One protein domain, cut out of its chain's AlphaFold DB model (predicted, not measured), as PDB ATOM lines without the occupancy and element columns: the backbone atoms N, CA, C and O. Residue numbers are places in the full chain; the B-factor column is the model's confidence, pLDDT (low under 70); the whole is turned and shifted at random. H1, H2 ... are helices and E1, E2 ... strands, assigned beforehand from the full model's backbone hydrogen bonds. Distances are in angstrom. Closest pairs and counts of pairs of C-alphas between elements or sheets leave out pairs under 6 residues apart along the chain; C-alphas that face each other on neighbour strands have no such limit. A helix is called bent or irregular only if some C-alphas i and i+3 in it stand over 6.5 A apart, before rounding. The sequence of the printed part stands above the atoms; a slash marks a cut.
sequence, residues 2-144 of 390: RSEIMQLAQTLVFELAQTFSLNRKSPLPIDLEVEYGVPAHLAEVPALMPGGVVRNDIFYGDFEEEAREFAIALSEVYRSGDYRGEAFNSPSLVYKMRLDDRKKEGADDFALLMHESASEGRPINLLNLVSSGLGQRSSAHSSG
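AT A GLANCE: This is residues 2 to 144 of the 390 residues of an uncharacterized protein of Euryarchaeota archaeon (UniProt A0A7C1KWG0). A small sheet of three parallel strands, E1, E4 and E5, is covered on one face by two helices side by side, H3 and H4, and a third helix, H1, crosses H3. A two-strand hairpin, E2 and E3, lies at one end of the domain near the first residues of H3, while residues 129 to 144, with no named element, run back past the sheet's other face. The printed part has 143 residues, with four named helices and five named strands in the order H1 E1 H2 E2 E3 H3 E4 H4 E5, and its class is mixed, helices and strands. The sheet's order is E1 E4 E5. The whole is compact, with a radius of gyration of the C-alphas of 15.8 A and spans of 44 by 36 by 32 A.

HOW THE PARTS SIT: H1, residues 2 to 17, touches residues 69 to 77 of H3, residues 60 to 80, at a steep tilt of 63 degrees; the closest C-alphas, of Met 6 and Ala 73, are 5.1 A apart. E1, residues 31 to 34, is the parallel neighbour of E4, residues 92 to 97, with N 32 and O 92 2.8 A apart. H1 only grazes their sheet, with residues 13 to 17. H2, residues 40 to 43, touches H3, the C-alphas of Ala 43 and Gly 61 being closest at 3.9 A. E2, residues 46 to 49, and E3, residues 53 to 59, form an antiparallel hairpin, with N 47 and O 58 2.8 A apart; both strands are apart from E1. H3, the hub, touches three helices; its height over the sheet is 9.5 A, and it lies over E1 and E4, slantwise to the strands. It is irregular, with C-alphas 62 and 65 8.2 A apart, and has a kink of 46 degrees near residue 67. H4, residues 107 to 119, touches residues 72 to 79 of H3 at a shallow tilt of 24 degrees, the same way; Arg 79 and Ser 117 have the closest C-alphas, 4.6 A apart. H3 and H4 on one face of the sheet make two layers. E4, H4 and E5, residues 124 to 128, form a strand-helix-strand unit, two parallel neighbour strands with a helix between, and its crossover is right-handed; N 95 and O 125 are 2.8 A apart. Every O i to N i+4 pair is within hydrogen-bond range in H1 and H4, 14 of 17 are in H3, and H2 is too short for such a pair.

IN THESE COORDINATES: H1 begins at C-alpha 2 (175.679, 198.315, 151.526) and is 22.5 A long from first to last C-alpha. H3 measures 28.4 A, H4 18.5 A and E4 16.1 A. E5 ends at C-alpha 128 (149.339, 189.603, 156.583).

THE WHOLE: The C-alphas of Lys 25 and Asp 57, the two farthest apart, are 45.6 A apart. The printed part has no cut; the links H1 to E1 and H3 to E4 are long. The mean pLDDT of the printed part is 90.2, with residues 22 to 24 and 131 to 132 under 70.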
ATOM      1  N   ARG A   2     176.370 198.464 150.212       92.44
ATOM      2  CA  ARG A   2     175.679 198.315 151.526       92.44
ATOM      3  C   ARG A   2     175.761 199.547 152.436       92.44
ATOM      4  O   ARG A   2     174.743 200.013 152.924       92.44
ATOM      5  N   SER A   3     176.954 200.115 152.625       94.75
ATOM      6  CA  SER A   3     177.136 201.319 153.454       94.75
ATOM      7  C   SER A   3     176.355 202.534 152.939       94.75
ATOM      8  O   SER A   3     175.891 203.345 153.729       94.75
ATOM      9  N   GLU A   4     176.198 202.661 151.620       96.44
ATOM     10  CA  GLU A   4     175.430 203.746 151.001       96.44
ATOM     11  C   GLU A   4     173.928 203.512 151.173       96.44
ATOM     12  O   GLU A   4     173.215 204.436 151.541       96.44
ATOM     13  N   ILE A   5     173.458 202.274 150.984       96.75
ATOM     14  CA  ILE A   5     172.062 201.878 151.222       96.75
ATOM     15  C   ILE A   5     171.674 202.127 152.685       96.75
ATOM     16  O   ILE A   5     170.640 202.735 152.950       96.75
ATOM     17  N   MET A   6     172.541 201.746 153.626       97.31
ATOM     18  CA  MET A   6     172.372 202.038 155.049       97.31
ATOM     19  C   MET A   6     172.259 203.541 155.316       97.31
ATOM     20  O   MET A   6     171.339 203.988 155.999       97.31
ATOM     21  N   GLN A   7     173.155 204.341 154.733       97.44
ATOM     22  CA  GLN A   7     173.101 205.792 154.888       97.44
ATOM     23  C   GLN A   7     171.812 206.386 154.304       97.44
ATOM     24  O   GLN A   7     171.260 207.318 154.886       97.44
ATOM     25  N   LEU A   8     171.310 205.856 153.185       96.94
ATOM     26  CA  LEU A   8     170.045 206.284 152.581       96.94
ATOM     27  C   LEU A   8     168.845 205.936 153.466       96.94
ATOM     28  O   LEU A   8     168.009 206.805 153.706       96.94
ATOM     29  N   ALA A   9     168.783 204.711 153.995       97.06
ATOM     30  CA  ALA A   9     167.734 204.293 154.923       97.06
ATOM     31  C   ALA A   9     167.733 205.165 156.190       97.06
ATOM     32  O   ALA A   9     166.689 205.671 156.599       97.06
ATOM     33  N   GLN A  10     168.914 205.425 156.758       96.38
ATOM     34  CA  GLN A  10     169.061 206.320 157.903       96.38
ATOM     35  C   GLN A  10     168.600 207.744 157.568       96.38
ATOM     36  O   GLN A  10     167.854 208.344 158.337       96.38
ATOM     37  N   THR A  11     169.014 208.280 156.417       96.12
ATOM     38  CA  THR A  11     168.631 209.633 155.985       96.12
ATOM     39  C   THR A  11     167.112 209.748 155.867       96.12
ATOM     40  O   THR A  11     166.531 210.650 156.465       96.12
ATOM     41  N   LEU A  12     166.462 208.785 155.205       95.56
ATOM     42  CA  LEU A  12     165.007 208.744 155.059       95.56
ATOM     43  C   LEU A  12     164.293 208.774 156.419       95.56
ATOM     44  O   LEU A  12     163.421 209.611 156.639       95.56
ATOM     45  N   VAL A  13     164.664 207.882 157.343       94.81
ATOM     46  CA  VAL A  13     163.993 207.782 158.649       94.81
ATOM     47  C   VAL A  13     164.175 209.063 159.463       94.81
ATOM     48  O   VAL A  13     163.197 209.592 159.993       94.81
ATOM     49  N   PHE A  14     165.395 209.601 159.537       93.12
ATOM     50  CA  PHE A  14     165.674 210.794 160.339       93.12
ATOM     51  C   PHE A  14     165.043 212.064 159.756       93.12
ATOM     52  O   PHE A  14     164.554 212.893 160.524       93.12
ATOM     53  N   GLU A  15     164.993 212.217 158.430       92.69
ATOM     54  CA  GLU A  15     164.307 213.349 157.792       92.69
ATOM     55  C   GLU A  15     162.796 213.314 158.060       92.69
ATOM     56  O   GLU A  15     162.202 214.323 158.458       92.69
ATOM     57  N   LEU A  16     162.166 212.144 157.926       92.00
ATOM     58  CA  LEU A  16     160.734 211.988 158.197       92.00
ATOM     59  C   LEU A  16     160.414 212.173 159.688       92.00
ATOM     60  O   LEU A  16     159.465 212.883 160.027       92.00
ATOM     61  N   ALA A  17     161.244 211.634 160.584       89.31
ATOM     62  CA  ALA A  17     161.099 211.798 162.031       89.31
ATOM     63  C   ALA A  17     161.246 213.257 162.496       89.31
ATOM     64  O   ALA A  17     160.750 213.630 163.559       89.31
ATOM     65  N   GLN A  18     161.908 214.099 161.701       86.75
ATOM     66  CA  GLN A  18     162.096 215.527 161.967       86.75
ATOM     67  C   GLN A  18     161.160 216.417 161.140       86.75
ATOM     68  O   GLN A  18     161.282 217.643 161.167       86.75
ATOM     69  N   THR A  19     160.195 215.832 160.430       85.81
ATOM     70  CA  THR A  19     159.212 216.590 159.659       85.81
ATOM     71  C   THR A  19     158.047 217.018 160.555       85.81
ATOM     72  O   THR A  19     157.245 216.200 161.011       85.81
ATOM     73  N   PHE A  20     157.916 218.327 160.780       82.44
ATOM     74  CA  PHE A  20     156.848 218.925 161.588       82.44
ATOM     75  C   PHE A  20     155.871 219.727 160.724       82.44
ATOM     76  O   PHE A  20     156.256 220.381 159.759       82.44
ATOM     77  N   SER A  21     154.595 219.745 161.121       73.81
ATOM     78  CA  SER A  21     153.648 220.752 160.621       73.81
ATOM     79  C   SER A  21     153.604 221.950 161.564       73.81
ATOM     80  O   SER A  21     153.765 221.791 162.772       73.81
ATOM     81  N   LEU A  22     153.316 223.138 161.022       66.81
ATOM     82  CA  LEU A  22     153.321 224.426 161.738       66.81
ATOM     83  C   LEU A  22     152.554 224.430 163.076       66.81
ATOM     84  O   LEU A  22     152.887 225.206 163.964       66.81
ATOM     85  N   ASN A  23     151.546 223.565 163.228       66.50
ATOM     86  CA  ASN A  23     150.673 223.512 164.403       66.50
ATOM     87  C   ASN A  23     150.802 222.224 165.232       66.50
ATOM     88  O   ASN A  23     150.032 222.038 166.177       66.50
ATOM     89  N   ARG A  24     151.732 221.318 164.903       69.75
ATOM     90  CA  ARG A  24     151.961 220.107 165.703       69.75
ATOM     91  C   ARG A  24     153.234 220.234 166.523       69.75
ATOM     92  O   ARG A  24     154.282 220.622 166.029       69.75
ATOM     93  N   LYS A  25     153.126 219.829 167.791       75.38
ATOM     94  CA  LYS A  25     154.265 219.650 168.704       75.38
ATOM     95  C   LYS A  25     154.943 218.281 168.545       75.38
ATOM     96  O   LYS A  25     155.875 217.983 169.279       75.38
ATOM     97  N   SER A  26     154.450 217.453 167.628       75.62
ATOM     98  CA  SER A  26     154.981 216.136 167.287       75.62
ATOM     99  C   SER A  26     155.303 216.087 165.791       75.62
ATOM    100  O   SER A  26     154.679 216.842 165.029       75.62
ATOM    101  N   PRO A  27     156.189 215.175 165.356       79.69
ATOM    102  CA  PRO A  27     156.356 214.871 163.941       79.69
ATOM    103  C   PRO A  27     155.021 214.505 163.277       79.69
ATOM    104  O   PRO A  27     154.036 214.159 163.953       79.69
ATOM    105  N   LEU A  28     154.969 214.615 161.950       84.56
ATOM    106  CA  LEU A  28     153.841 214.108 161.173       84.56
ATOM    107  C   LEU A  28     153.698 212.596 161.400       84.56
ATOM    108  O   LEU A  28     154.716 211.915 161.405       84.56
ATOM    109  N   PRO A  29     152.477 212.060 161.585       85.44
ATOM    110  CA  PRO A  29     152.267 210.618 161.601       85.44
ATOM    111  C   PRO A  29     152.446 210.096 160.175       85.44
ATOM    112  O   PRO A  29     151.672 210.450 159.284       85.44
ATOM    113  N   ILE A  30     153.510 209.335 159.953       90.69
ATOM    114  CA  ILE A  30     153.878 208.768 158.658       90.69
ATOM    115  C   ILE A  30     154.066 207.276 158.886       90.69
ATOM    116  O   ILE A  30     154.658 206.893 159.889       90.69
ATOM    117  N   ASP A  31     153.599 206.449 157.963       91.56
ATOM    118  CA  ASP A  31     153.893 205.022 157.975       91.56
ATOM    119  C   ASP A  31     154.703 204.674 156.728       91.56
ATOM    120  O   ASP A  31     154.407 205.142 155.624       91.56
ATOM    121  N   LEU A  32     155.744 203.872 156.918       94.19
ATOM    122  CA  LEU A  32     156.515 203.257 155.850       94.19
ATOM    123  C   LEU A  32     156.076 201.802 155.730       94.19
ATOM    124  O   LEU A  32     156.228 201.022 156.671       94.19
ATOM    125  N   GLU A  33     155.543 201.436 154.570       93.00
ATOM    126  CA  GLU A  33     155.269 200.042 154.242       93.00
ATOM    127  C   GLU A  33     156.473 199.440 153.530       93.00
ATOM    128  O   GLU A  33     156.941 199.978 152.525       93.00
ATOM    129  N   VAL A  34     156.975 198.327 154.052       93.62
ATOM    130  CA  VAL A  34     158.167 197.657 153.537       93.62
ATOM    131  C   VAL A  34     157.858 196.201 153.217       93.62
ATOM    132  O   VAL A  34     157.125 195.521 153.938       93.62
ATOM    133  N   GLU A  35     158.428 195.725 152.117       92.25
ATOM    134  CA  GLU A  35     158.334 194.341 151.659       92.25
ATOM    135  C   GLU A  35     159.747 193.761 151.524       92.25
ATOM    136  O   GLU A  35     160.710 194.504 151.306       92.25
ATOM    137  N   TYR A  36     159.897 192.441 151.657       95.12
ATOM    138  CA  TYR A  36     161.205 191.801 151.500       95.12
ATOM    139  C   TYR A  36     161.519 191.595 150.012       95.12
ATOM    140  O   TYR A  36     161.309 190.523 149.443       95.12
ATOM    141  N   GLY A  37     162.007 192.657 149.374       94.06
ATOM    142  CA  GLY A  37     162.299 192.695 147.941       94.06
ATOM    143  C   GLY A  37     161.133 193.205 147.099       94.06
ATOM    144  O   GLY A  37     160.236 193.886 147.594       94.06
ATOM    145  N   VAL A  38     161.156 192.895 145.805       93.50
ATOM    146  CA  VAL A  38     160.149 193.354 144.850       93.50
ATOM    147  C   VAL A  38     158.942 192.409 144.894       93.50
ATOM    148  O   VAL A  38     159.100 191.187 144.775       93.50
ATOM    149  N   PRO A  39     157.719 192.939 145.049       89.69
ATOM    150  CA  PRO A  39     156.508 192.129 145.023       89.69
ATOM    151  C   PRO A  39     156.239 191.595 143.615       89.69
ATOM    152  O   PRO A  39     156.367 192.333 142.637       89.69
ATOM    153  N   ALA A  40     155.758 190.354 143.494       87.25
ATOM    154  CA  ALA A  40     155.522 189.715 142.191       87.25
ATOM    155  C   ALA A  40     154.621 190.541 141.250       87.25
ATOM    156  O   ALA A  40     154.887 190.637 140.058       87.25
ATOM    157  N   HIS A  41     153.591 191.198 141.792       83.81
ATOM    158  CA  HIS A  41     152.670 192.033 141.014       83.81
ATOM    159  C   HIS A  41     153.285 193.357 140.518       83.81
ATOM    160  O   HIS A  41     152.685 194.012 139.671       83.81
ATOM    161  N   LEU A  42     154.452 193.762 141.034       87.50
ATOM    162  CA  LEU A  42     155.211 194.925 140.559       87.50
ATOM    163  C   LEU A  42     156.416 194.536 139.704       87.50
ATOM    164  O   LEU A  42     156.952 195.394 139.012       87.50
ATOM    165  N   ALA A  43     156.840 193.269 139.723       90.44
ATOM    166  CA  ALA A  43     158.081 192.828 139.093       90.44
ATOM    167  C   ALA A  43     158.168 193.182 137.599       90.44
ATOM    168  O   ALA A  43     159.233 193.583 137.142       90.44
ATOM    169  N   GLU A  44     157.051 193.101 136.870       90.31
ATOM    170  CA  GLU A  44     156.957 193.415 135.433       90.31
ATOM    171  C   GLU A  44     156.463 194.846 135.143       90.31
ATOM    172  O   GLU A  44     156.197 195.201 133.993       90.31
ATOM    173  N   VAL A  45     156.323 195.698 136.163       87.94
ATOM    174  CA  VAL A  45     155.926 197.100 135.977       87.94
ATOM    175  C   VAL A  45     157.163 197.930 135.605       87.94
ATOM    176  O   VAL A  45     158.180 197.832 136.302       87.94
ATOM    177  N   PRO A  46     157.105 198.760 134.541       90.12
ATOM    178  CA  PRO A  46     158.179 199.686 134.194       90.12
ATOM    179  C   PRO A  46     158.584 200.568 135.378       90.12
ATOM    180  O   PRO A  46     157.742 201.215 136.004       90.12
ATOM    181  N   ALA A  47     159.879 200.604 135.680       88.56
ATOM    182  CA  ALA A  47     160.401 201.334 136.820       88.56
ATOM    183  C   ALA A  47     160.354 202.852 136.587       88.56
ATOM    184  O   ALA A  47     160.683 203.366 135.508       88.56
ATOM    185  N   LEU A  48     159.986 203.582 137.642       87.00
ATOM    186  CA  LEU A  48     160.088 205.036 137.684       87.00
ATOM    187  C   LEU A  48     161.527 205.446 138.027       87.00
ATOM    188  O   LEU A  48     161.989 205.275 139.154       87.00
ATOM    189  N   MET A  49     162.229 206.014 137.054       87.75
ATOM    190  CA  MET A  49     163.615 206.464 137.187       87.75
ATOM    191  C   MET A  49     163.694 207.895 137.759       87.75
ATOM    192  O   MET A  49     162.690 208.621 137.762       87.75
ATOM    193  N   PRO A  50     164.882 208.349 138.218       88.12
ATOM    194  CA  PRO A  50     165.065 209.700 138.747       88.12
ATOM    195  C   PRO A  50     164.491 210.790 137.835       88.12
ATOM    196  O   PRO A  50     164.661 210.758 136.617       88.12
ATOM    197  N   GLY A  51     163.800 211.760 138.438       85.56
ATOM    198  CA  GLY A  51     163.076 212.807 137.708       85.56
ATOM    199  C   GLY A  51     161.682 212.397 137.220       85.56
ATOM    200  O   GLY A  51     161.071 213.156 136.475       85.56
ATOM    201  N   GLY A  52     161.173 211.231 137.634       81.94
ATOM    202  CA  GLY A  52     159.836 210.757 137.265       81.94
ATOM    203  C   GLY A  52     159.766 210.170 135.853       81.94
ATOM    204  O   GLY A  52     158.705 210.166 135.235       81.94
ATOM    205  N   VAL A  53     160.897 209.705 135.318       85.75
ATOM    206  CA  VAL A  53     160.983 209.176 133.952       85.75
ATOM    207  C   VAL A  53     160.671 207.685 133.963       85.75
ATOM    208  O   VAL A  53     161.435 206.898 134.511       85.75
ATOM    209  N   VAL A  54     159.577 207.281 133.325       85.56
ATOM    210  CA  VAL A  54     159.251 205.859 133.146       85.56
ATOM    211  C   VAL A  54     160.097 205.281 132.014       85.56
ATOM    212  O   VAL A  54     160.112 205.822 130.905       85.56
ATOM    213  N   ARG A  55     160.798 204.174 132.278       84.31
ATOM    214  CA  ARG A  55     161.560 203.431 131.266       84.31
ATOM    215  C   ARG A  55     160.935 202.064 131.025       84.31
ATOM    216  O   ARG A  55     160.950 201.221 131.903       84.31
ATOM    217  N   ASN A  56     160.430 201.831 129.815       88.06
ATOM    218  CA  ASN A  56     159.753 200.576 129.449       88.06
ATOM    219  C   ASN A  56     160.702 199.380 129.250       88.06
ATOM    220  O   ASN A  56     160.250 198.293 128.905       88.06
ATOM    221  N   ASP A  57     162.007 199.595 129.396       93.00
ATOM    222  CA  ASP A  57     163.059 198.589 129.274       93.00
ATOM    223  C   ASP A  57     163.751 198.269 130.607       93.00
ATOM    224  O   ASP A  57     164.694 197.483 130.621       93.00
ATOM    225  N   ILE A  58     163.305 198.891 131.701       93.25
ATOM    226  CA  ILE A  58     163.769 198.636 133.066       93.25
ATOM    227  C   ILE A  58     162.527 198.419 133.924       93.25
ATOM    228  O   ILE A  58     161.627 199.257 133.927       93.25
ATOM    229  N   PHE A  59     162.480 197.328 134.667       93.69
ATOM    230  CA  PHE A  59     161.332 196.940 135.478       93.69
ATOM    231  C   PHE A  59     161.680 196.973 136.961       93.69
ATOM    232  O   PHE A  59     162.850 196.889 137.334       93.69
ATOM    233  N   TYR A  60     160.681 197.076 137.842       92.62
ATOM    234  CA  TYR A  60     160.962 197.015 139.282       92.62
ATOM    235  C   TYR A  60     161.653 195.706 139.676       92.62
ATOM    236  O   TYR A  60     162.519 195.735 140.544       92.62
ATOM    237  N   GLY A  61     161.335 194.587 139.011       94.69
ATOM    238  CA  GLY A  61     161.970 193.288 139.255       94.69
ATOM    239  C   GLY A  61     163.485 193.272 139.022       94.69
ATOM    240  O   GLY A  61     164.175 192.458 139.632       94.69
ATOM    241  N   ASP A  62     164.021 194.200 138.221       96.12
ATOM    242  CA  ASP A  62     165.467 194.332 137.996       96.12
ATOM    243  C   ASP A  62     166.219 194.833 139.247       96.12
ATOM    244  O   ASP A  62     167.445 194.742 139.299       96.12
ATOM    245  N   PHE A  63     165.499 195.337 140.258       95.00
ATOM    246  CA  PHE A  63     166.042 195.888 141.507       95.00
ATOM    247  C   PHE A  63     165.798 194.985 142.729       95.00
ATOM    248  O   PHE A  63     165.773 195.468 143.862       95.00
ATOM    249  N   GLU A  64     165.582 193.678 142.534       95.31
ATOM    250  CA  GLU A  64     165.297 192.730 143.626       95.31
ATOM    251  C   GLU A  64     166.376 192.738 144.724       95.31
ATOM    252  O   GLU A  64     166.055 192.751 145.913       95.31
ATOM    253  N   GLU A  65     167.656 192.755 144.338       95.06
ATOM    254  CA  GLU A  65     168.780 192.768 145.283       95.06
ATOM    255  C   GLU A  65     168.809 194.074 146.091       95.06
ATOM    256  O   GLU A  65     168.903 194.049 147.318       95.06
ATOM    257  N   GLU A  66     168.686 195.222 145.416       95.25
ATOM    258  CA  GLU A  66     168.652 196.540 146.046       95.25
ATOM    259  C   GLU A  66     167.454 196.696 146.985       95.25
ATOM    260  O   GLU A  66     167.611 197.240 148.078       95.25
ATOM    261  N   ALA A  67     166.275 196.212 146.586       95.25
ATOM    262  CA  ALA A  67     165.063 196.276 147.395       95.25
ATOM    263  C   ALA A  67     165.194 195.441 148.678       95.25
ATOM    264  O   ALA A  67     164.846 195.922 149.757       95.25
ATOM    265  N   ARG A  68     165.753 194.223 148.589       96.12
ATOM    266  CA  ARG A  68     166.023 193.377 149.765       96.12
ATOM    267  C   ARG A  68     167.046 194.016 150.699       96.12
ATOM    268  O   ARG A  68     166.804 194.087 151.902       96.12
ATOM    269  N   GLU A  69     168.158 194.515 150.162       97.00
ATOM    270  CA  GLU A  69     169.196 195.156 150.978       97.00
ATOM    271  C   GLU A  69     168.682 196.450 151.630       97.00
ATOM    272  O   GLU A  69     169.005 196.727 152.784       97.00
ATOM    273  N   PHE A  70     167.842 197.227 150.935       97.38
ATOM    274  CA  PHE A  70     167.211 198.417 151.509       97.38
ATOM    275  C   PHE A  70     166.205 198.065 152.608       97.38
ATOM    276  O   PHE A  70     166.202 198.727 153.643       97.38
ATOM    277  N   ALA A  71     165.397 197.011 152.435       97.25
ATOM    278  CA  ALA A  71     164.490 196.529 153.476       97.25
ATOM    279  C   ALA A  71     165.259 196.114 154.742       97.25
ATOM    280  O   ALA A  71     164.910 196.554 155.835       97.25
ATOM    281  N   ILE A  72     166.349 195.348 154.592       97.75
ATOM    282  CA  ILE A  72     167.234 194.960 155.705       97.75
ATOM    283  C   ILE A  72     167.828 196.199 156.381       97.75
ATOM    284  O   ILE A  72     167.743 196.333 157.601       97.75
ATOM    285  N   ALA A  73     168.393 197.127 155.606       98.06
ATOM    286  CA  ALA A  73     168.995 198.342 156.143       98.06
ATOM    287  C   ALA A  73     167.978 199.214 156.896       98.06
ATOM    288  O   ALA A  73     168.284 199.738 157.965       98.06
ATOM    289  N   LEU A  74     166.757 199.342 156.370       97.38
ATOM    290  CA  LEU A  74     165.672 200.058 157.033       97.38
ATOM    291  C   LEU A  74     165.331 199.396 158.375       97.38
ATOM    292  O   LEU A  74     165.290 200.080 159.395       97.38
ATOM    293  N   SER A  75     165.172 198.073 158.404       97.38
ATOM    294  CA  SER A  75     164.935 197.316 159.638       97.38
ATOM    295  C   SER A  75     166.068 197.462 160.657       97.38
ATOM    296  O   SER A  75     165.799 197.663 161.837       97.38
ATOM    297  N   GLU A  76     167.329 197.436 160.218       97.44
ATOM    298  CA  GLU A  76     168.505 197.663 161.071       97.44
ATOM    299  C   GLU A  76     168.521 199.083 161.676       97.44
ATOM    300  O   GLU A  76     168.863 199.246 162.852       97.44
ATOM    301  N   VAL A  77     168.111 200.111 160.920       96.88
ATOM    302  CA  VAL A  77     167.955 201.488 161.431       96.88
ATOM    303  C   VAL A  77     166.863 201.546 162.495       96.88
ATOM    304  O   VAL A  77     167.090 202.089 163.575       96.88
ATOM    305  N   TYR A  78     165.699 200.951 162.226       95.75
ATOM    306  CA  TYR A  78     164.604 200.909 163.194       95.75
ATOM    307  C   TYR A  78     164.990 200.158 164.462       95.75
ATOM    308  O   TYR A  78     164.691 200.659 165.542       95.75
ATOM    309  N   ARG A  79     165.703 199.029 164.344       96.00
ATOM    310  CA  ARG A  79     166.256 198.274 165.475       96.00
ATOM    311  C   ARG A  79     167.302 199.064 166.252       96.00
ATOM    312  O   ARG A  79     167.401 198.904 167.455       96.00
ATOM    313  N   SER A  80     168.090 199.909 165.593       95.19
ATOM    314  CA  SER A  80     169.081 200.747 166.280       95.19
ATOM    315  C   SER A  80     168.421 201.881 167.069       95.19
ATOM    316  O   SER A  80     168.928 202.271 168.118       95.19
ATOM    317  N   GLY A  81     167.270 202.368 166.597       93.12
ATOM    318  CA  GLY A  81     166.546 203.487 167.189       93.12
ATOM    319  C   GLY A  81     167.126 204.853 166.815       93.12
ATOM    320  O   GLY A  81     167.958 204.988 165.913       93.12
ATOM    321  N   ASP A  82     166.647 205.887 167.501       91.50
ATOM    322  CA  ASP A  82     167.103 207.263 167.332       91.50
ATOM    323  C   ASP A  82     168.540 207.469 167.857       91.50
ATOM    324  O   ASP A  82     169.251 206.533 168.222       91.50
ATOM    325  N   TYR A  83     169.003 208.721 167.937       89.62
ATOM    326  CA  TYR A  83     170.357 209.018 168.426       89.62
ATOM    327  C   TYR A  83     170.624 208.557 169.877       89.62
ATOM    328  O   TYR A  83     171.782 208.485 170.292       89.62
ATOM    329  N   ARG A  84     169.570 208.296 170.661       91.56
ATOM    330  CA  ARG A  84     169.616 207.781 172.037       91.56
ATOM    331  C   ARG A  84     169.391 206.271 172.095       91.56
ATOM    332  O   ARG A  84     169.480 205.707 173.182       91.56
ATOM    333  N   GLY A  85     169.114 205.640 170.957       91.12
ATOM    334  CA  GLY A  85     168.716 204.244 170.852       91.12
ATOM    335  C   GLY A  85     167.235 203.996 171.142       91.12
ATOM    336  O   GLY A  85     166.837 202.835 171.230       91.12
ATOM    337  N   GLU A  86     166.422 205.045 171.290       91.06
ATOM    338  CA  GLU A  86     164.991 204.942 171.585       91.06
ATOM    339  C   GLU A  86     164.183 204.651 170.315       91.06
ATOM    340  O   GLU A  86     164.622 204.916 169.195       91.06
ATOM    341  N   ALA A  87     162.973 204.120 170.473       91.62
ATOM    342  CA  ALA A  87     162.082 203.875 169.345       91.62
ATOM    343  C   ALA A  87     161.660 205.177 168.636       91.62
ATOM    344  O   ALA A  87     161.400 206.208 169.265       91.62
ATOM    345  N   PHE A  88     161.520 205.117 167.308       89.62
ATOM    346  CA  PHE A  88     160.945 206.213 166.533       89.62
ATOM    347  C   PHE A  88     159.434 206.298 166.771       89.62
ATOM    348  O   PHE A  88     158.711 205.324 166.584       89.62
ATOM    349  N   ASN A  89     158.943 207.488 167.126       83.44
ATOM    350  CA  ASN A  89     157.499 207.751 167.218       83.44
ATOM    351  C   ASN A  89     156.840 207.920 165.836       83.44
ATOM    352  O   ASN A  89     155.628 207.789 165.704       83.44
ATOM    353  N   SER A  90     157.629 208.316 164.835       87.94
ATOM    354  CA  SER A  90     157.254 208.435 163.428       87.94
ATOM    355  C   SER A  90     158.540 208.532 162.590       87.94
ATOM    356  O   SER A  90     159.486 209.167 163.069       87.94
ATOM    357  N   PRO A  91     158.598 207.970 161.372       92.50
ATOM    358  CA  PRO A  91     157.564 207.124 160.781       92.50
ATOM    359  C   PRO A  91     157.397 205.783 161.509       92.50
ATOM    360  O   PRO A  91     158.373 205.254 162.035       92.50
ATOM    361  N   SER A  92     156.193 205.208 161.523       92.25
ATOM    362  CA  SER A  92     156.003 203.808 161.929       92.25
ATOM    363  C   SER A  92     156.401 202.882 160.785       92.25
ATOM    364  O   SER A  92     156.248 203.236 159.617       92.25
ATOM    365  N   LEU A  93     156.864 201.677 161.107       93.81
ATOM    366  CA  LEU A  93     157.210 200.670 160.107       93.81
ATOM    367  C   LEU A  93     156.145 199.572 160.053       93.81
ATOM    368  O   LEU A  93     155.762 199.015 161.090       93.81
ATOM    369  N   VAL A  94     155.673 199.270 158.844       95.44
ATOM    370  CA  VAL A  94     154.684 198.228 158.553       95.44
ATOM    371  C   VAL A  94     155.279 197.241 157.556       95.44
ATOM    372  O   VAL A  94     155.481 197.554 156.388       95.44
ATOM    373  N   TYR A  95     155.540 196.023 158.011       95.44
ATOM    374  CA  TYR A  95     156.037 194.945 157.170       95.44
ATOM    375  C   TYR A  95     154.878 194.237 156.480       95.44
ATOM    376  O   TYR A  95     153.985 193.705 157.143       95.44
ATOM    377  N   LYS A  96     154.888 194.196 155.149       93.88
ATOM    378  CA  LYS A  96     153.931 193.398 154.383       93.88
ATOM    379  C   LYS A  96     154.477 191.997 154.206       93.88
ATOM    380  O   LYS A  96     155.542 191.793 153.633       93.88
ATOM    381  N   MET A  97     153.722 191.022 154.688       90.69
ATOM    382  CA  MET A  97     154.081 189.619 154.564       90.69
ATOM    383  C   MET A  97     153.346 189.018 153.377       90.69
ATOM    384  O   MET A  97     152.118 188.885 153.409       90.69
ATOM    385  N   ARG A  98     154.096 188.614 152.348       88.75
ATOM    386  CA  ARG A  98     153.578 187.827 151.223       88.75
ATOM    387  C   ARG A  98     154.086 186.400 151.263       88.75
ATOM    388  O   ARG A  98     155.158 186.106 151.782       88.75
ATOM    389  N   LEU A  99     153.315 185.504 150.654       84.00
ATOM    390  CA  LEU A  99     153.673 184.094 150.584       84.00
ATOM    391  C   LEU A  99     154.937 183.873 149.749       84.00
ATOM    392  O   LEU A  99     155.736 182.998 150.071       84.00
ATOM    393  N   ASP A 100     155.108 184.650 148.681       84.38
ATOM    394  CA  ASP A 100     156.252 184.499 147.783       84.38
ATOM    395  C   ASP A 100     157.541 185.063 148.380       84.38
ATOM    396  O   ASP A 100     158.602 184.476 148.172       84.38
ATOM    397  N   ASP A 101     157.451 186.097 149.221       85.69
ATOM    398  CA  ASP A 101     158.613 186.655 149.919       85.69
ATOM    399  C   ASP A 101     159.227 185.656 150.904       85.69
ATOM    400  O   ASP A 101     160.443 185.602 151.047       85.69
ATOM    401  N   ARG A 102     158.409 184.782 151.509       85.00
ATOM    402  CA  ARG A 102     158.878 183.720 152.421       85.00
ATOM    403  C   ARG A 102     159.758 182.669 151.744       85.00
ATOM    404  O   ARG A 102     160.438 181.916 152.428       85.00
ATOM    405  N   LYS A 103     159.711 182.564 150.414       88.38
ATOM    406  CA  LYS A 103     160.531 181.613 149.644       88.38
ATOM    407  C   LYS A 103     161.862 182.224 149.209       88.38
ATOM    408  O   LYS A 103     162.694 181.509 148.650       88.38
ATOM    409  N   LYS A 104     162.041 183.536 149.393       92.00
ATOM    410  CA  LYS A 104     163.263 184.237 149.008       92.00
ATOM    411  C   LYS A 104     164.395 183.848 149.954       92.00
ATOM    412  O   LYS A 104     164.190 183.612 151.144       92.00
ATOM    413  N   GLU A 105     165.605 183.787 149.414       93.56
ATOM    414  CA  GLU A 105     166.815 183.588 150.214       93.56
ATOM    415  C   GLU A 105     166.882 184.643 151.331       93.56
ATOM    416  O   GLU A 105     166.540 185.795 151.092       93.56
ATOM    417  N   GLY A 106     167.287 184.274 152.548       95.00
ATOM    418  CA  GLY A 106     167.403 185.212 153.676       95.00
ATOM    419  C   GLY A 106     166.078 185.738 154.250       95.00
ATOM    420  O   GLY A 106     166.110 186.609 155.116       95.00
ATOM    421  N   ALA A 107     164.920 185.229 153.806       94.44
ATOM    422  CA  ALA A 107     163.623 185.634 154.351       94.44
ATOM    423  C   ALA A 107     163.470 185.278 155.838       94.44
ATOM    424  O   ALA A 107     162.920 186.076 156.594       94.44
ATOM    425  N   ASP A 108     163.997 184.127 156.267       95.06
ATOM    426  CA  ASP A 108     163.973 183.707 157.674       95.06
ATOM    427  C   ASP A 108     164.850 184.619 158.550       95.06
ATOM    428  O   ASP A 108     164.424 185.038 159.626       95.06
ATOM    429  N   ASP A 109     166.035 185.007 158.063       96.81
ATOM    430  CA  ASP A 109     166.924 185.944 158.763       96.81
ATOM    431  C   ASP A 109     166.291 187.339 158.865       96.81
ATOM    432  O   ASP A 109     166.344 187.986 159.910       96.81
ATOM    433  N   PHE A 110     165.638 187.798 157.791       97.19
ATOM    434  CA  PHE A 110     164.886 189.050 157.806       97.19
ATOM    435  C   PHE A 110     163.700 188.980 158.774       97.19
ATOM    436  O   PHE A 110     163.461 189.924 159.527       97.19
ATOM    437  N   ALA A 111     162.990 187.849 158.810       95.94
ATOM    438  CA  ALA A 111     161.929 187.616 159.775       95.94
ATOM    439  C   ALA A 111     162.443 187.704 161.209       95.94
ATOM    440  O   ALA A 111     161.831 188.392 162.025       95.94
ATOM    441  N   LEU A 112     163.582 187.087 161.508       97.44
ATOM    442  CA  LEU A 112     164.195 187.179 162.826       97.44
ATOM    443  C   LEU A 112     164.589 188.624 163.175       97.44
ATOM    444  O   LEU A 112     164.213 189.103 164.242       97.44
ATOM    445  N   LEU A 113     165.225 189.358 162.253       97.69
ATOM    446  CA  LEU A 113     165.608 190.767 162.433       97.69
ATOM    447  C   LEU A 113     164.418 191.670 162.805       97.69
ATOM    448  O   LEU A 113     164.533 192.549 163.669       97.69
ATOM    449  N   MET A 114     163.258 191.458 162.172       96.19
ATOM    450  CA  MET A 114     162.033 192.179 162.534       96.19
ATOM    451  C   MET A 114     161.685 191.950 164.010       96.19
ATOM    452  O   MET A 114     161.458 192.906 164.749       96.19
ATOM    453  N   HIS A 115     161.691 190.694 164.460       97.31
ATOM    454  CA  HIS A 115     161.309 190.325 165.824       97.31
ATOM    455  C   HIS A 115     162.370 190.684 166.872       97.31
ATOM    456  O   HIS A 115     162.008 190.979 168.011       97.31
ATOM    457  N   GLU A 116     163.650 190.759 166.500       97.00
ATOM    458  CA  GLU A 116     164.687 191.338 167.360       97.00
ATOM    459  C   GLU A 116     164.329 192.771 167.757       97.00
ATOM    460  O   GLU A 116     164.360 193.107 168.940       97.00
ATOM    461  N   SER A 117     163.883 193.586 166.796       95.19
ATOM    462  CA  SER A 117     163.441 194.961 167.062       95.19
ATOM    463  C   SER A 117     162.350 195.014 168.131       95.19
ATOM    464  O   SER A 117     162.476 195.767 169.099       95.19
ATOM    465  N   ALA A 118     161.335 194.157 168.011       95.25
ATOM    466  CA  ALA A 118     160.251 194.056 168.984       95.25
ATOM    467  C   ALA A 118     160.715 193.593 170.370       95.25
ATOM    468  O   ALA A 118     160.270 194.150 171.378       95.25
ATOM    469  N   SER A 119     161.611 192.604 170.426       95.62
ATOM    470  CA  SER A 119     162.168 192.078 171.681       95.62
ATOM    471  C   SER A 119     162.994 193.123 172.438       95.62
ATOM    472  O   SER A 119     163.001 193.151 173.667       95.62
ATOM    473  N   GLU A 120     163.634 194.036 171.707       93.75
ATOM    474  CA  GLU A 120     164.403 195.148 172.263       93.75
ATOM    475  C   GLU A 120     163.534 196.394 172.542       93.75
ATOM    476  O   GLU A 120     164.053 197.468 172.840       93.75
ATOM    477  N   GLY A 121     162.206 196.264 172.449       90.81
ATOM    478  CA  GLY A 121     161.250 197.305 172.815       90.81
ATOM    479  C   GLY A 121     160.935 198.329 171.724       90.81
ATOM    480  O   GLY A 121     160.366 199.380 172.018       90.81
ATOM    481  N   ARG A 122     161.280 198.043 170.465       93.44
ATOM    482  CA  ARG A 122     160.937 198.897 169.318       93.44
ATOM    483  C   ARG A 122     159.737 198.306 168.588       93.44
ATOM    484  O   ARG A 122     159.806 197.158 168.154       93.44
ATOM    485  N   PRO A 123     158.636 199.058 168.446       91.88
ATOM    486  CA  PRO A 123     157.409 198.501 167.914       91.88
ATOM    487  C   PRO A 123     157.573 198.116 166.445       91.88
ATOM    488  O   PRO A 123     158.168 198.851 165.654       91.88
ATOM    489  N   ILE A 124     156.992 196.979 166.077       93.75
ATOM    490  CA  ILE A 124     156.872 196.538 164.685       93.75
ATOM    491  C   ILE A 124     155.405 196.281 164.371       93.75
ATOM    492  O   ILE A 124     154.654 195.834 165.237       93.75
ATOM    493  N   ASN A 125     155.003 196.530 163.127       95.75
ATOM    494  CA  ASN A 125     153.670 196.203 162.638       95.75
ATOM    495  C   ASN A 125     153.787 195.236 161.457       95.75
ATOM    496  O   ASN A 125     154.655 195.422 160.607       95.75
ATOM    497  N   LEU A 126     152.913 194.236 161.380       95.38
ATOM    498  CA  LEU A 126     152.950 193.199 160.355       95.38
ATOM    499  C   LEU A 126     151.577 193.035 159.699       95.38
ATOM    500  O   LEU A 126     150.607 192.646 160.352       95.38
ATOM    501  N   LEU A 127     151.504 193.323 158.398       94.25
ATOM    502  CA  LEU A 127     150.321 193.163 157.556       94.25
ATOM    503  C   LEU A 127     150.373 191.813 156.839       94.25
ATOM    504  O   LEU A 127     151.233 191.565 155.994       94.25
ATOM    505  N   ASN A 128     149.434 190.932 157.165       91.88
ATOM    506  CA  ASN A 128     149.339 189.603 156.583       91.88
ATOM    507  C   ASN A 128     148.581 189.666 155.259       91.88
ATOM    508  O   ASN A 128     147.361 189.777 155.265       91.88
ATOM    509  N   LEU A 129     149.281 189.544 154.131       87.00
ATOM    510  CA  LEU A 129     148.677 189.455 152.793       87.00
ATOM    511  C   LEU A 129     148.573 188.007 152.289       87.00
ATOM    512  O   LEU A 129     148.342 187.773 151.104       87.00
ATOM    513  N   VAL A 130     148.778 187.023 153.168       77.19
ATOM    514  CA  VAL A 130     148.832 185.609 152.784       77.19
ATOM    515  C   VAL A 130     147.535 184.877 153.084       77.19
ATOM    516  O   VAL A 130     146.983 184.229 152.200       77.19
ATOM    517  N   SER A 131     147.059 184.948 154.329       68.62
ATOM    518  CA  SER A 131     145.924 184.138 154.802       68.62
ATOM    519  C   SER A 131     144.701 184.958 155.207       68.62
ATOM    520  O   SER A 131     143.647 184.399 155.489       68.62
ATOM    521  N   SER A 132     144.807 186.284 155.202       64.50
ATOM    522  CA  SER A 132     143.769 187.205 155.678       64.50
ATOM    523  C   SER A 132     142.626 187.459 154.686       64.50
ATOM    524  O   SER A 132     141.629 188.075 155.055       64.50
ATOM    525  N   GLY A 133     142.771 187.026 153.428       72.69
ATOM    526  CA  GLY A 133     141.855 187.386 152.340       72.69
ATOM    527  C   GLY A 133     142.020 188.824 151.831       72.69
ATOM    528  O   GLY A 133     141.227 189.258 150.998       72.69
ATOM    529  N   LEU A 134     143.032 189.556 152.309       81.69
ATOM    530  CA  LEU A 134     143.377 190.883 151.806       81.69
ATOM    531  C   LEU A 134     143.914 190.814 150.370       81.69
ATOM    532  O   LEU A 134     144.580 189.856 149.971       81.69
ATOM    533  N   GLY A 135     143.617 191.853 149.592       79.12
ATOM    534  CA  GLY A 135     144.094 191.985 148.223       79.12
ATOM    535  C   GLY A 135     145.605 192.214 148.167       79.12
ATOM    536  O   GLY A 135     146.219 192.730 149.098       79.12
ATOM    537  N   GLN A 136     146.226 191.902 147.027       79.38
ATOM    538  CA  GLN A 136     147.673 192.100 146.848       79.38
ATOM    539  C   GLN A 136     148.103 193.568 147.022       79.38
ATOM    540  O   GLN A 136     149.265 193.838 147.320       79.38
ATOM    541  N   ARG A 137     147.165 194.504 146.862       80.88
ATOM    542  CA  ARG A 137     147.385 195.950 146.927       80.88
ATOM    543  C   ARG A 137     146.964 196.562 148.258       80.88
ATOM    544  O   ARG A 137     147.036 197.779 148.391       80.88
ATOM    545  N   SER A 138     146.531 195.751 149.223       86.81
ATOM    546  CA  SER A 138     146.094 196.281 150.507       86.81
ATOM    547  C   SER A 138     147.242 196.982 151.230       86.81
ATOM    548  O   SER A 138     148.377 196.508 151.196       86.81
ATOM    549  N   SER A 139     146.947 198.100 151.875       88.69
ATOM    550  CA  SER A 139     147.842 198.863 152.746       88.69
ATOM    551  C   SER A 139     147.241 198.953 154.145       88.69
ATOM    552  O   SER A 139     146.042 198.747 154.340       88.69
ATOM    553  N   ALA A 140     148.067 199.224 155.145       90.06
ATOM    554  CA  ALA A 140     147.638 199.375 156.522       90.06
ATOM    555  C   ALA A 140     148.324 200.569 157.172       90.06
ATOM    556  O   ALA A 140     149.509 200.819 156.990       90.06
ATOM    557  N   HIS A 141     147.553 201.284 157.978       89.31
ATOM    558  CA  HIS A 141     148.051 202.369 158.804       89.31
ATOM    559  C   HIS A 141     148.223 201.876 160.241       89.31
ATOM    560  O   HIS A 141     147.399 201.104 160.738       89.31
ATOM    561  N   SER A 142     149.229 202.387 160.947       85.62
ATOM    562  CA  SER A 142     149.559 202.064 162.343       85.62
ATOM    563  C   SER A 142     148.396 202.282 163.320       85.62
ATOM    564  O   SER A 142     148.350 201.672 164.381       85.62
ATOM    565  N   SER A 143     147.375 203.058 162.943       82.75
ATOM    566  CA  SER A 143     146.113 203.161 163.701       82.75
ATOM    567  C   SER A 143     145.216 201.913 163.644       82.75
ATOM    568  O   SER A 143     144.159 201.903 164.271       82.75
ATOM    569  N   GLY A 144     145.562 200.911 162.836       86.62
ATOM    570  CA  GLY A 144     144.779 199.694 162.614       86.62
ATOM    571  C   GLY A 144     143.806 199.727 161.435       86.62
ATOM    572  O   GLY A 144     143.110 198.739 161.203       86.62
TER     573      GLY A 144